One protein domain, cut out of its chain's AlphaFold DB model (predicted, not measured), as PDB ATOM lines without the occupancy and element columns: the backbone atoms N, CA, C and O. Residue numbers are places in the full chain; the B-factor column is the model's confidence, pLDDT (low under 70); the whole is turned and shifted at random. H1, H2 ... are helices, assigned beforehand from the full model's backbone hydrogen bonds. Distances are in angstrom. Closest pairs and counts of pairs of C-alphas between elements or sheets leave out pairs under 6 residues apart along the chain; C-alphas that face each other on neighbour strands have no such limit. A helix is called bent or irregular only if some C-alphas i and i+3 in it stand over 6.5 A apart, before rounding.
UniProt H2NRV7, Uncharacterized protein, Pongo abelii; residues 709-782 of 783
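This is residues 709 to 782 of the 783 residues of an uncharacterized protein of Pongo abelii (UniProt H2NRV7). A hairpin of the two longest helices, H5 and H6, makes one side of the domain, with four shorter helices on the side of H5. H3 packs alongside H5, H4 crosses the part of H5 nearest the hairpin's turn, H1 crosses H4, and H2 touches no helix. The 74 printed residues hold six named helices, H1 to H6 in chain order, and no named strand: all helix, with packing part aligned, part crossed. The whole is compact, radius of gyration of the C-alphas 11.2 A, spanning 32 by 24 by 18 A.

Start at the hub, H5, residues 751 to 765. H6, residues 771 to 782, touches it at a shallow tilt of 25 degrees, opposite ways, a helical hairpin; look at the closest C-alphas, Tyr 758 and Tyr 781, 5.3 A apart. H3, residues 727 to 732, touches H5 at a shallow tilt of 20 degrees, the same way, closest at C-alphas 727 and 753, 6.2 A. H4, residues 735 to 740, touches residues 760 to 765 of H5 alone, about perpendicular at 83 degrees; C-alphas 735 and 764 are closest, 5.5 A. H1, residues 711 to 717, touches H4, about perpendicular at 73 degrees, closest at C-alphas 711 and 737, 4.3 A. H2, residues 719 to 722, is close but not clearly touching H1, C-alphas 722 and 714 being 7.5 A apart. Every O i to N i+4 pair is within hydrogen-bond range in H1 and H3, against 1 of 2 in H4, 9 of 11 in H5 and 6 of 8 in H6; H2 is too short for one.

Find C-alpha 711, where H1 begins, at (431.059, 358.091, 407.036). H5 runs 20.1 A from C-alpha 751 at (421.723, 349.872, 388.498). H6 runs 15.1 A to C-alpha 782 at (417.063, 356.977, 393.995); it is irregular, with C-alphas 777 and 780 7.2 A apart.

The two farthest C-alphas, Trp 724 and Arg 769, are 32.0 A apart. The printed part has no cut and no long link; mean pLDDT of the printed part is 81.7, and residue 769 is under 70.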
ATOM      1  N   VAL A 709     434.252 350.758 407.020       84.50
ATOM      2  CA  VAL A 709     434.102 351.906 406.111       84.50
ATOM      3  C   VAL A 709     433.253 352.986 406.788       84.50
ATOM      4  O   VAL A 709     432.029 352.876 406.829       84.50
ATOM      5  N   SER A 710     433.914 354.012 407.327       84.75
ATOM      6  CA  SER A 710     433.275 355.117 408.056       84.75
ATOM      7  C   SER A 710     432.605 356.156 407.147       84.75
ATOM      8  O   SER A 710     432.959 356.315 405.976       84.75
ATOM      9  N   GLY A 711     431.692 356.952 407.707       80.12
ATOM     10  CA  GLY A 711     431.059 358.091 407.036       80.12
ATOM     11  C   GLY A 711     432.062 359.144 406.553       80.12
ATOM     12  O   GLY A 711     431.875 359.730 405.487       80.12
ATOM     13  N   ALA A 712     433.167 359.331 407.282       78.19
ATOM     14  CA  ALA A 712     434.263 360.209 406.874       78.19
ATOM     15  C   ALA A 712     435.017 359.653 405.652       78.19
ATOM     16  O   ALA A 712     435.311 360.403 404.721       78.19
ATOM     17  N   LEU A 713     435.265 358.337 405.611       80.94
ATOM     18  CA  LEU A 713     435.857 357.675 404.448       80.94
ATOM     19  C   LEU A 713     434.926 357.759 403.230       80.94
ATOM     20  O   LEU A 713     435.372 358.111 402.143       80.94
ATOM     21  N   LEU A 714     433.627 357.498 403.410       81.31
ATOM     22  CA  LEU A 714     432.613 357.600 402.355       81.31
ATOM     23  C   LEU A 714     432.522 359.017 401.765       81.31
ATOM     24  O   LEU A 714     432.454 359.170 400.544       81.31
ATOM     25  N   LEU A 715     432.568 360.046 402.617       78.56
ATOM     26  CA  LEU A 715     432.560 361.452 402.209       78.56
ATOM     27  C   LEU A 715     433.849 361.843 401.463       78.56
ATOM     28  O   LEU A 715     433.771 362.509 400.433       78.56
ATOM     29  N   ALA A 716     435.019 361.388 401.924       71.50
ATOM     30  CA  ALA A 716     436.306 361.642 401.266       71.50
ATOM     31  C   ALA A 716     436.478 360.877 399.934       71.50
ATOM     32  O   ALA A 716     437.149 361.351 399.015       71.50
ATOM     33  N   ILE A 717     435.865 359.697 399.812       71.81
ATOM     34  CA  ILE A 717     435.848 358.886 398.588       71.81
ATOM     35  C   ILE A 717     434.882 359.477 397.552       71.81
ATOM     36  O   ILE A 717     435.255 359.598 396.379       71.81
ATOM     37  N   GLY A 718     433.682 359.877 397.987       73.50
ATOM     38  CA  GLY A 718     432.625 360.449 397.155       73.50
ATOM     39  C   GLY A 718     431.775 359.404 396.418       73.50
ATOM     40  O   GLY A 718     432.215 358.293 396.110       73.50
ATOM     41  N   GLY A 719     430.529 359.771 396.095       73.38
ATOM     42  CA  GLY A 719     429.548 358.858 395.490       73.38
ATOM     43  C   GLY A 719     429.970 358.271 394.132       73.38
ATOM     44  O   GLY A 719     429.718 357.098 393.863       73.38
ATOM     45  N   THR A 720     430.726 359.014 393.320       70.50
ATOM     46  CA  THR A 720     431.259 358.522 392.035       70.50
ATOM     47  C   THR A 720     432.259 357.375 392.197       70.50
ATOM     48  O   THR A 720     432.304 356.489 391.345       70.50
ATOM     49  N   ARG A 721     433.029 357.337 393.294       73.62
ATOM     50  CA  ARG A 721     433.936 356.224 393.630       73.62
ATOM     51  C   ARG A 721     433.226 355.105 394.399       73.62
ATOM     52  O   ARG A 721     433.556 353.938 394.193       73.62
ATOM     53  N   LEU A 722     432.185 355.419 395.177       77.88
ATOM     54  CA  LEU A 722     431.252 354.424 395.736       77.88
ATOM     55  C   LEU A 722     430.677 353.516 394.631       77.88
ATOM     56  O   LEU A 722     430.566 352.302 394.805       77.88
ATOM     57  N   CYS A 723     430.424 354.083 393.445       78.88
ATOM     58  CA  CYS A 723     430.009 353.358 392.241       78.88
ATOM     59  C   CYS A 723     431.016 352.327 391.697       78.88
ATOM     60  O   CYS A 723     430.685 351.658 390.714       78.88
ATOM     61  N   TRP A 724     432.193 352.162 392.309       77.50
ATOM     62  CA  TRP A 724     433.207 351.168 391.937       77.50
ATOM     63  C   TRP A 724     433.407 350.044 392.957       77.50
ATOM     64  O   TRP A 724     434.049 349.054 392.614       77.50
ATOM     65  N   MET A 725     432.813 350.130 394.150       83.38
ATOM     66  CA  MET A 725     432.818 349.037 395.132       83.38
ATOM     67  C   MET A 725     432.078 347.797 394.610       83.38
ATOM     68  O   MET A 725     431.128 347.904 393.827       83.38
ATOM     69  N   SER A 726     432.471 346.601 395.045       85.25
ATOM     70  CA  SER A 726     431.702 345.387 394.745       85.25
ATOM     71  C   SER A 726     430.367 345.379 395.524       85.25
ATOM     72  O   SER A 726     430.277 345.986 396.596       85.25
ATOM     73  N   PRO A 727     429.314 344.681 395.051       86.62
ATOM     74  CA  PRO A 727     428.063 344.532 395.804       86.62
ATOM     75  C   PRO A 727     428.256 343.970 397.221       86.62
ATOM     76  O   PRO A 727     427.527 344.353 398.131       86.62
ATOM     77  N   GLN A 728     429.257 343.103 397.417       84.75
ATOM     78  CA  GLN A 728     429.604 342.526 398.721       84.75
ATOM     79  C   GLN A 728     430.255 343.581 399.627       84.75
ATOM     80  O   GLN A 728     429.865 343.726 400.780       84.75
ATOM     81  N   GLN A 729     431.179 344.385 399.090       86.25
ATOM     82  CA  GLN A 729     431.803 345.487 399.832       86.25
ATOM     83  C   GLN A 729     430.758 346.519 400.280       86.25
ATOM     84  O   GLN A 729     430.797 346.978 401.418       86.25
ATOM     85  N   ILE A 730     429.768 346.829 399.434       87.62
ATOM     86  CA  ILE A 730     428.664 347.734 399.795       87.62
ATOM     87  C   ILE A 730     427.826 347.168 400.960       87.62
ATOM     88  O   ILE A 730     427.376 347.930 401.813       87.62
ATOM     89  N   GLN A 731     427.645 345.845 401.051       86.38
ATOM     90  CA  GLN A 731     426.918 345.217 402.165       86.38
ATOM     91  C   GLN A 731     427.659 345.317 403.510       86.38
ATOM     92  O   GLN A 731     426.994 345.327 404.547       86.38
ATOM     93  N   THR A 732     428.995 345.440 403.507       87.19
ATOM     94  CA  THR A 732     429.801 345.625 404.736       87.19
ATOM     95  C   THR A 732     429.701 347.029 405.342       87.19
ATOM     96  O   THR A 732     430.035 347.209 406.511       87.19
ATOM     97  N   ILE A 733     429.218 348.024 404.586       87.31
ATOM     98  CA  ILE A 733     429.022 349.388 405.093       87.31
ATOM     99  C   ILE A 733     427.912 349.363 406.150       87.31
ATOM    100  O   ILE A 733     426.779 348.974 405.860       87.31
ATOM    101  N   HIS A 734     428.206 349.803 407.374       88.06
ATOM    102  CA  HIS A 734     427.187 349.892 408.416       88.06
ATOM    103  C   HIS A 734     426.168 351.001 408.062       88.06
ATOM    104  O   HIS A 734     426.590 352.115 407.744       88.06
ATOM    105  N   PRO A 735     424.839 350.756 408.100       85.81
ATOM    106  CA  PRO A 735     423.838 351.700 407.582       85.81
ATOM    107  C   PRO A 735     423.909 353.130 408.143       85.81
ATOM    108  O   PRO A 735     423.629 354.085 407.421       85.81
ATOM    109  N   GLN A 736     424.336 353.298 409.397       85.50
ATOM    110  CA  GLN A 736     424.502 354.616 410.024       85.50
ATOM    111  C   GLN A 736     425.623 355.449 409.373       85.50
ATOM    112  O   GLN A 736     425.516 356.673 409.305       85.50
ATOM    113  N   GLU A 737     426.652 354.815 408.805       87.44
ATOM    114  CA  GLU A 737     427.743 355.510 408.111       87.44
ATOM    115  C   GLU A 737     427.251 356.180 406.820       87.44
ATOM    116  O   GLU A 737     427.728 357.257 406.466       87.44
ATOM    117  N   LEU A 738     426.219 355.624 406.166       84.62
ATOM    118  CA  LEU A 738     425.537 356.262 405.030       84.62
ATOM    119  C   LEU A 738     424.758 357.521 405.447       84.62
ATOM    120  O   LEU A 738     424.584 358.425 404.629       84.62
ATOM    121  N   ARG A 739     424.297 357.610 406.707       82.00
ATOM    122  CA  ARG A 739     423.699 358.836 407.268       82.00
ATOM    123  C   ARG A 739     424.779 359.869 407.596       82.00
ATOM    124  O   ARG A 739     424.575 361.049 407.318       82.00
ATOM    125  N   LEU A 740     425.908 359.436 408.162       82.06
ATOM    126  CA  LEU A 740     427.036 360.306 408.522       82.06
ATOM    127  C   LEU A 740     427.768 360.871 407.292       82.06
ATOM    128  O   LEU A 740     428.177 362.027 407.312       82.06
ATOM    129  N   ALA A 741     427.865 360.102 406.203       77.38
ATOM    130  CA  ALA A 741     428.449 360.539 404.929       77.38
ATOM    131  C   ALA A 741     427.617 361.605 404.184       77.38
ATOM    132  O   ALA A 741     428.120 362.270 403.278       77.38
ATOM    133  N   GLY A 742     426.337 361.764 404.536       73.62
ATOM    134  CA  GLY A 742     425.433 362.721 403.903       73.62
ATOM    135  C   GLY A 742     425.000 362.334 402.480       73.62
ATOM    136  O   GLY A 742     424.729 361.173 402.171       73.62
ATOM    137  N   ALA A 743     424.852 363.340 401.613       72.75
ATOM    138  CA  ALA A 743     424.260 363.190 400.284       72.75
ATOM    139  C   ALA A 743     425.300 362.810 399.212       72.75
ATOM    140  O   ALA A 743     425.784 363.662 398.465       72.75
ATOM    141  N   LEU A 744     425.624 361.518 399.127       77.88
ATOM    142  CA  LEU A 744     426.526 360.961 398.113       77.88
ATOM    143  C   LEU A 744     425.853 360.929 396.722       77.88
ATOM    144  O   LEU A 744     424.825 360.275 396.549       77.88
ATOM    145  N   ASP A 745     426.437 361.595 395.716       73.94
ATOM    146  CA  ASP A 745     425.968 361.520 394.319       73.94
ATOM    147  C   ASP A 745     426.315 360.154 393.706       73.94
ATOM    148  O   ASP A 745     427.446 359.907 393.283       73.94
ATOM    149  N   VAL A 746     425.325 359.262 393.669       81.19
ATOM    150  CA  VAL A 746     425.419 357.925 393.065       81.19
ATOM    151  C   VAL A 746     424.783 357.864 391.670       81.19
ATOM    152  O   VAL A 746     424.546 356.772 391.151       81.19
ATOM    153  N   SER A 747     424.503 359.007 391.028       78.06
ATOM    154  CA  SER A 747     423.810 359.057 389.727       78.06
ATOM    155  C   SER A 747     424.538 358.276 388.624       78.06
ATOM    156  O   SER A 747     423.894 357.602 387.817       78.06
ATOM    157  N   SER A 748     425.875 358.262 388.649       75.31
ATOM    158  CA  SER A 748     426.735 357.511 387.725       75.31
ATOM    159  C   SER A 748     426.833 356.001 388.004       75.31
ATOM    160  O   SER A 748     427.523 355.291 387.276       75.31
ATOM    161  N   CYS A 749     426.195 355.479 389.058       81.81
ATOM    162  CA  CYS A 749     426.299 354.064 389.417       81.81
ATOM    163  C   CYS A 749     425.518 353.153 388.448       81.81
ATOM    164  O   CYS A 749     424.358 353.439 388.141       81.81
ATOM    165  N   PRO A 750     426.071 351.982 388.072       82.44
ATOM    166  CA  PRO A 750     425.296 350.888 387.492       82.44
ATOM    167  C   PRO A 750     424.100 350.505 388.375       82.44
ATOM    168  O   PRO A 750     424.214 350.485 389.605       82.44
ATOM    169  N   GLN A 751     422.969 350.134 387.765       85.12
ATOM    170  CA  GLN A 751     421.723 349.872 388.498       85.12
ATOM    171  C   GLN A 751     421.858 348.763 389.557       85.12
ATOM    172  O   GLN A 751     421.258 348.850 390.624       85.12
ATOM    173  N   SER A 752     422.699 347.754 389.310       86.38
ATOM    174  CA  SER A 752     423.019 346.704 390.287       86.38
ATOM    175  C   SER A 752     423.617 347.264 391.584       86.38
ATOM    176  O   SER A 752     423.239 346.821 392.666       86.38
ATOM    177  N   ARG A 753     424.490 348.276 391.496       86.69
ATOM    178  CA  ARG A 753     425.060 348.981 392.656       86.69
ATOM    179  C   ARG A 753     424.035 349.921 393.300       86.69
ATOM    180  O   ARG A 753     423.901 349.895 394.521       86.69
ATOM    181  N   LYS A 754     423.250 350.669 392.502       88.06
ATOM    182  CA  LYS A 754     422.145 351.518 393.008       88.06
ATOM    183  C   LYS A 754     421.152 350.711 393.856       88.06
ATOM    184  O   LYS A 754     420.822 351.132 394.957       88.06
ATOM    185  N   ASN A 755     420.744 349.523 393.401       88.56
ATOM    186  CA  ASN A 755     419.792 348.664 394.117       88.56
ATOM    187  C   ASN A 755     420.297 348.235 395.510       88.56
ATOM    188  O   ASN A 755     419.526 348.244 396.473       88.56
ATOM    189  N   VAL A 756     421.582 347.876 395.638       90.62
ATOM    190  CA  VAL A 756     422.171 347.485 396.931       90.62
ATOM    191  C   VAL A 756     422.297 348.699 397.852       90.62
ATOM    192  O   VAL A 756     421.874 348.626 399.003       90.62
ATOM    193  N   LEU A 757     422.784 349.834 397.339       89.12
ATOM    194  CA  LEU A 757     422.898 351.090 398.092       89.12
ATOM    195  C   LEU A 757     421.539 351.596 398.601       89.12
ATOM    196  O   LEU A 757     421.409 351.926 399.776       89.12
ATOM    197  N   TYR A 758     420.510 351.585 397.752       89.31
ATOM    198  CA  TYR A 758     419.131 351.921 398.117       89.31
ATOM    199  C   TYR A 758     418.583 351.008 399.223       89.31
ATOM    200  O   TYR A 758     417.924 351.475 400.152       89.31
ATOM    201  N   THR A 759     418.875 349.706 399.149       89.12
ATOM    202  CA  THR A 759     418.466 348.741 400.180       89.12
ATOM    203  C   THR A 759     419.181 349.024 401.503       89.12
ATOM    204  O   THR A 759     418.516 349.143 402.528       89.12
ATOM    205  N   LYS A 760     420.502 349.243 401.468       89.12
ATOM    206  CA  LYS A 760     421.326 349.518 402.654       89.12
ATOM    207  C   LYS A 760     420.956 350.838 403.338       89.12
ATOM    208  O   LYS A 760     420.862 350.891 404.558       89.12
ATOM    209  N   ALA A 761     420.665 351.883 402.561       87.69
ATOM    210  CA  ALA A 761     420.180 353.163 403.073       87.69
ATOM    211  C   ALA A 761     418.839 353.017 403.820       87.69
ATOM    212  O   ALA A 761     418.651 353.600 404.888       87.69
ATOM    213  N   ARG A 762     417.909 352.192 403.312       88.19
ATOM    214  CA  ARG A 762     416.599 351.971 403.953       88.19
ATOM    215  C   ARG A 762     416.683 351.330 405.339       88.19
ATOM    216  O   ARG A 762     415.810 351.631 406.150       88.19
ATOM    217  N   GLU A 763     417.690 350.493 405.602       87.19
ATOM    218  CA  GLU A 763     417.869 349.791 406.888       87.19
ATOM    219  C   GLU A 763     417.924 350.767 408.075       87.19
ATOM    220  O   GLU A 763     417.280 350.530 409.093       87.19
ATOM    221  N   ASP A 764     418.619 351.900 407.924       82.44
ATOM    222  CA  ASP A 764     418.676 352.957 408.941       82.44
ATOM    223  C   ASP A 764     417.676 354.095 408.666       82.44
ATOM    224  O   ASP A 764     417.033 354.610 409.586       82.44
ATOM    225  N   PHE A 765     417.489 354.506 407.406       83.06
ATOM    226  CA  PHE A 765     416.708 355.709 407.092       83.06
ATOM    227  C   PHE A 765     415.200 355.512 407.305       83.06
ATOM    228  O   PHE A 765     414.492 356.496 407.525       83.06
ATOM    229  N   GLY A 766     414.708 354.265 407.321       71.12
ATOM    230  CA  GLY A 766     413.316 353.933 407.649       71.12
ATOM    231  C   GLY A 766     412.863 354.373 409.050       71.12
ATOM    232  O   GLY A 766     411.669 354.536 409.273       71.12
ATOM    233  N   SER A 767     413.798 354.649 409.969       71.12
ATOM    234  CA  SER A 767     413.518 355.200 411.309       71.12
ATOM    235  C   SER A 767     413.172 356.705 411.330       71.12
ATOM    236  O   SER A 767     412.895 357.275 412.388       71.12
ATOM    237  N   SER A 768     413.205 357.382 410.176       75.00
ATOM    238  CA  SER A 768     413.038 358.835 410.079       75.00
ATOM    239  C   SER A 768     411.612 359.303 410.406       75.00
ATOM    240  O   SER A 768     410.642 358.907 409.762       75.00
ATOM    241  N   ARG A 769     411.486 360.216 411.381       66.69
ATOM    242  CA  ARG A 769     410.204 360.631 411.994       66.69
ATOM    243  C   ARG A 769     409.214 361.365 411.075       66.69
ATOM    244  O   ARG A 769     408.090 361.604 411.500       66.69
ATOM    245  N   THR A 770     409.594 361.770 409.858       82.69
ATOM    246  CA  THR A 770     408.662 362.403 408.902       82.69
ATOM    247  C   THR A 770     408.929 361.969 407.457       82.69
ATOM    248  O   THR A 770     410.094 361.792 407.083       82.69
ATOM    249  N   PRO A 771     407.896 361.895 406.588       82.75
ATOM    250  CA  PRO A 771     408.078 361.608 405.162       82.75
ATOM    251  C   PRO A 771     409.014 362.597 404.452       82.75
ATOM    252  O   PRO A 771     409.775 362.205 403.572       82.75
ATOM    253  N   ALA A 772     409.013 363.870 404.865       80.75
ATOM    254  CA  ALA A 772     409.903 364.892 404.315       80.75
ATOM    255  C   ALA A 772     411.379 364.640 404.677       80.75
ATOM    256  O   ALA A 772     412.255 364.794 403.824       80.75
ATOM    257  N   ALA A 773     411.669 364.225 405.914       79.31
ATOM    258  CA  ALA A 773     413.020 363.857 406.329       79.31
ATOM    259  C   ALA A 773     413.469 362.529 405.694       79.31
ATOM    260  O   ALA A 773     414.602 362.436 405.228       79.31
ATOM    261  N   TYR A 774     412.581 361.531 405.605       84.38
ATOM    262  CA  TYR A 774     412.830 360.282 404.876       84.38
ATOM    263  C   TYR A 774     413.176 360.544 403.403       84.38
ATOM    264  O   TYR A 774     414.212 360.091 402.924       84.38
ATOM    265  N   TYR A 775     412.371 361.346 402.696       83.69
ATOM    266  CA  TYR A 775     412.624 361.689 401.294       83.69
ATOM    267  C   TYR A 775     413.944 362.451 401.107       83.69
ATOM    268  O   TYR A 775     414.699 362.134 400.191       83.69
ATOM    269  N   ARG A 776     414.270 363.411 401.989       82.31
ATOM    270  CA  ARG A 776     415.559 364.131 401.950       82.31
ATOM    271  C   ARG A 776     416.762 363.190 402.088       82.31
ATOM    272  O   ARG A 776     417.738 363.385 401.375       82.31
ATOM    273  N   LEU A 777     416.681 362.181 402.962       82.50
ATOM    274  CA  LEU A 777     417.740 361.183 403.152       82.50
ATOM    275  C   LEU A 777     417.815 360.172 401.995       82.50
ATOM    276  O   LEU A 777     418.908 359.831 401.553       82.50
ATOM    277  N   MET A 778     416.674 359.709 401.475       85.56
ATOM    278  CA  MET A 778     416.631 358.709 400.400       85.56
ATOM    279  C   MET A 778     416.917 359.281 399.005       85.56
ATOM    280  O   MET A 778     417.414 358.543 398.159       85.56
ATOM    281  N   ARG A 779     416.626 360.569 398.748       84.69
ATOM    282  CA  ARG A 779     416.748 361.221 397.424       84.69
ATOM    283  C   ARG A 779     418.060 360.925 396.675       84.69
ATOM    284  O   ARG A 779     417.947 360.607 395.494       84.69
ATOM    285  N   PRO A 780     419.265 360.991 397.283       79.81
ATOM    286  CA  PRO A 780     420.514 360.708 396.567       79.81
ATOM    287  C   PRO A 780     420.577 359.274 396.025       79.81
ATOM    288  O   PRO A 780     421.080 359.043 394.931       79.81
ATOM    289  N   TYR A 781     419.999 358.320 396.758       82.38
ATOM    290  CA  TYR A 781     420.043 356.885 396.471       82.38
ATOM    291  C   TYR A 781     418.951 356.407 395.497       82.38
ATOM    292  O   TYR A 781     418.888 355.213 395.201       82.38
ATOM    293  N   LEU A 782     418.089 357.304 394.998       78.31
ATOM    294  CA  LEU A 782     417.063 356.977 393.995       78.31
ATOM    295  C   LEU A 782     417.618 356.904 392.563       78.31
ATOM    296  O   LEU A 782     417.053 356.180 391.743       78.31
TER     297      LEU A 782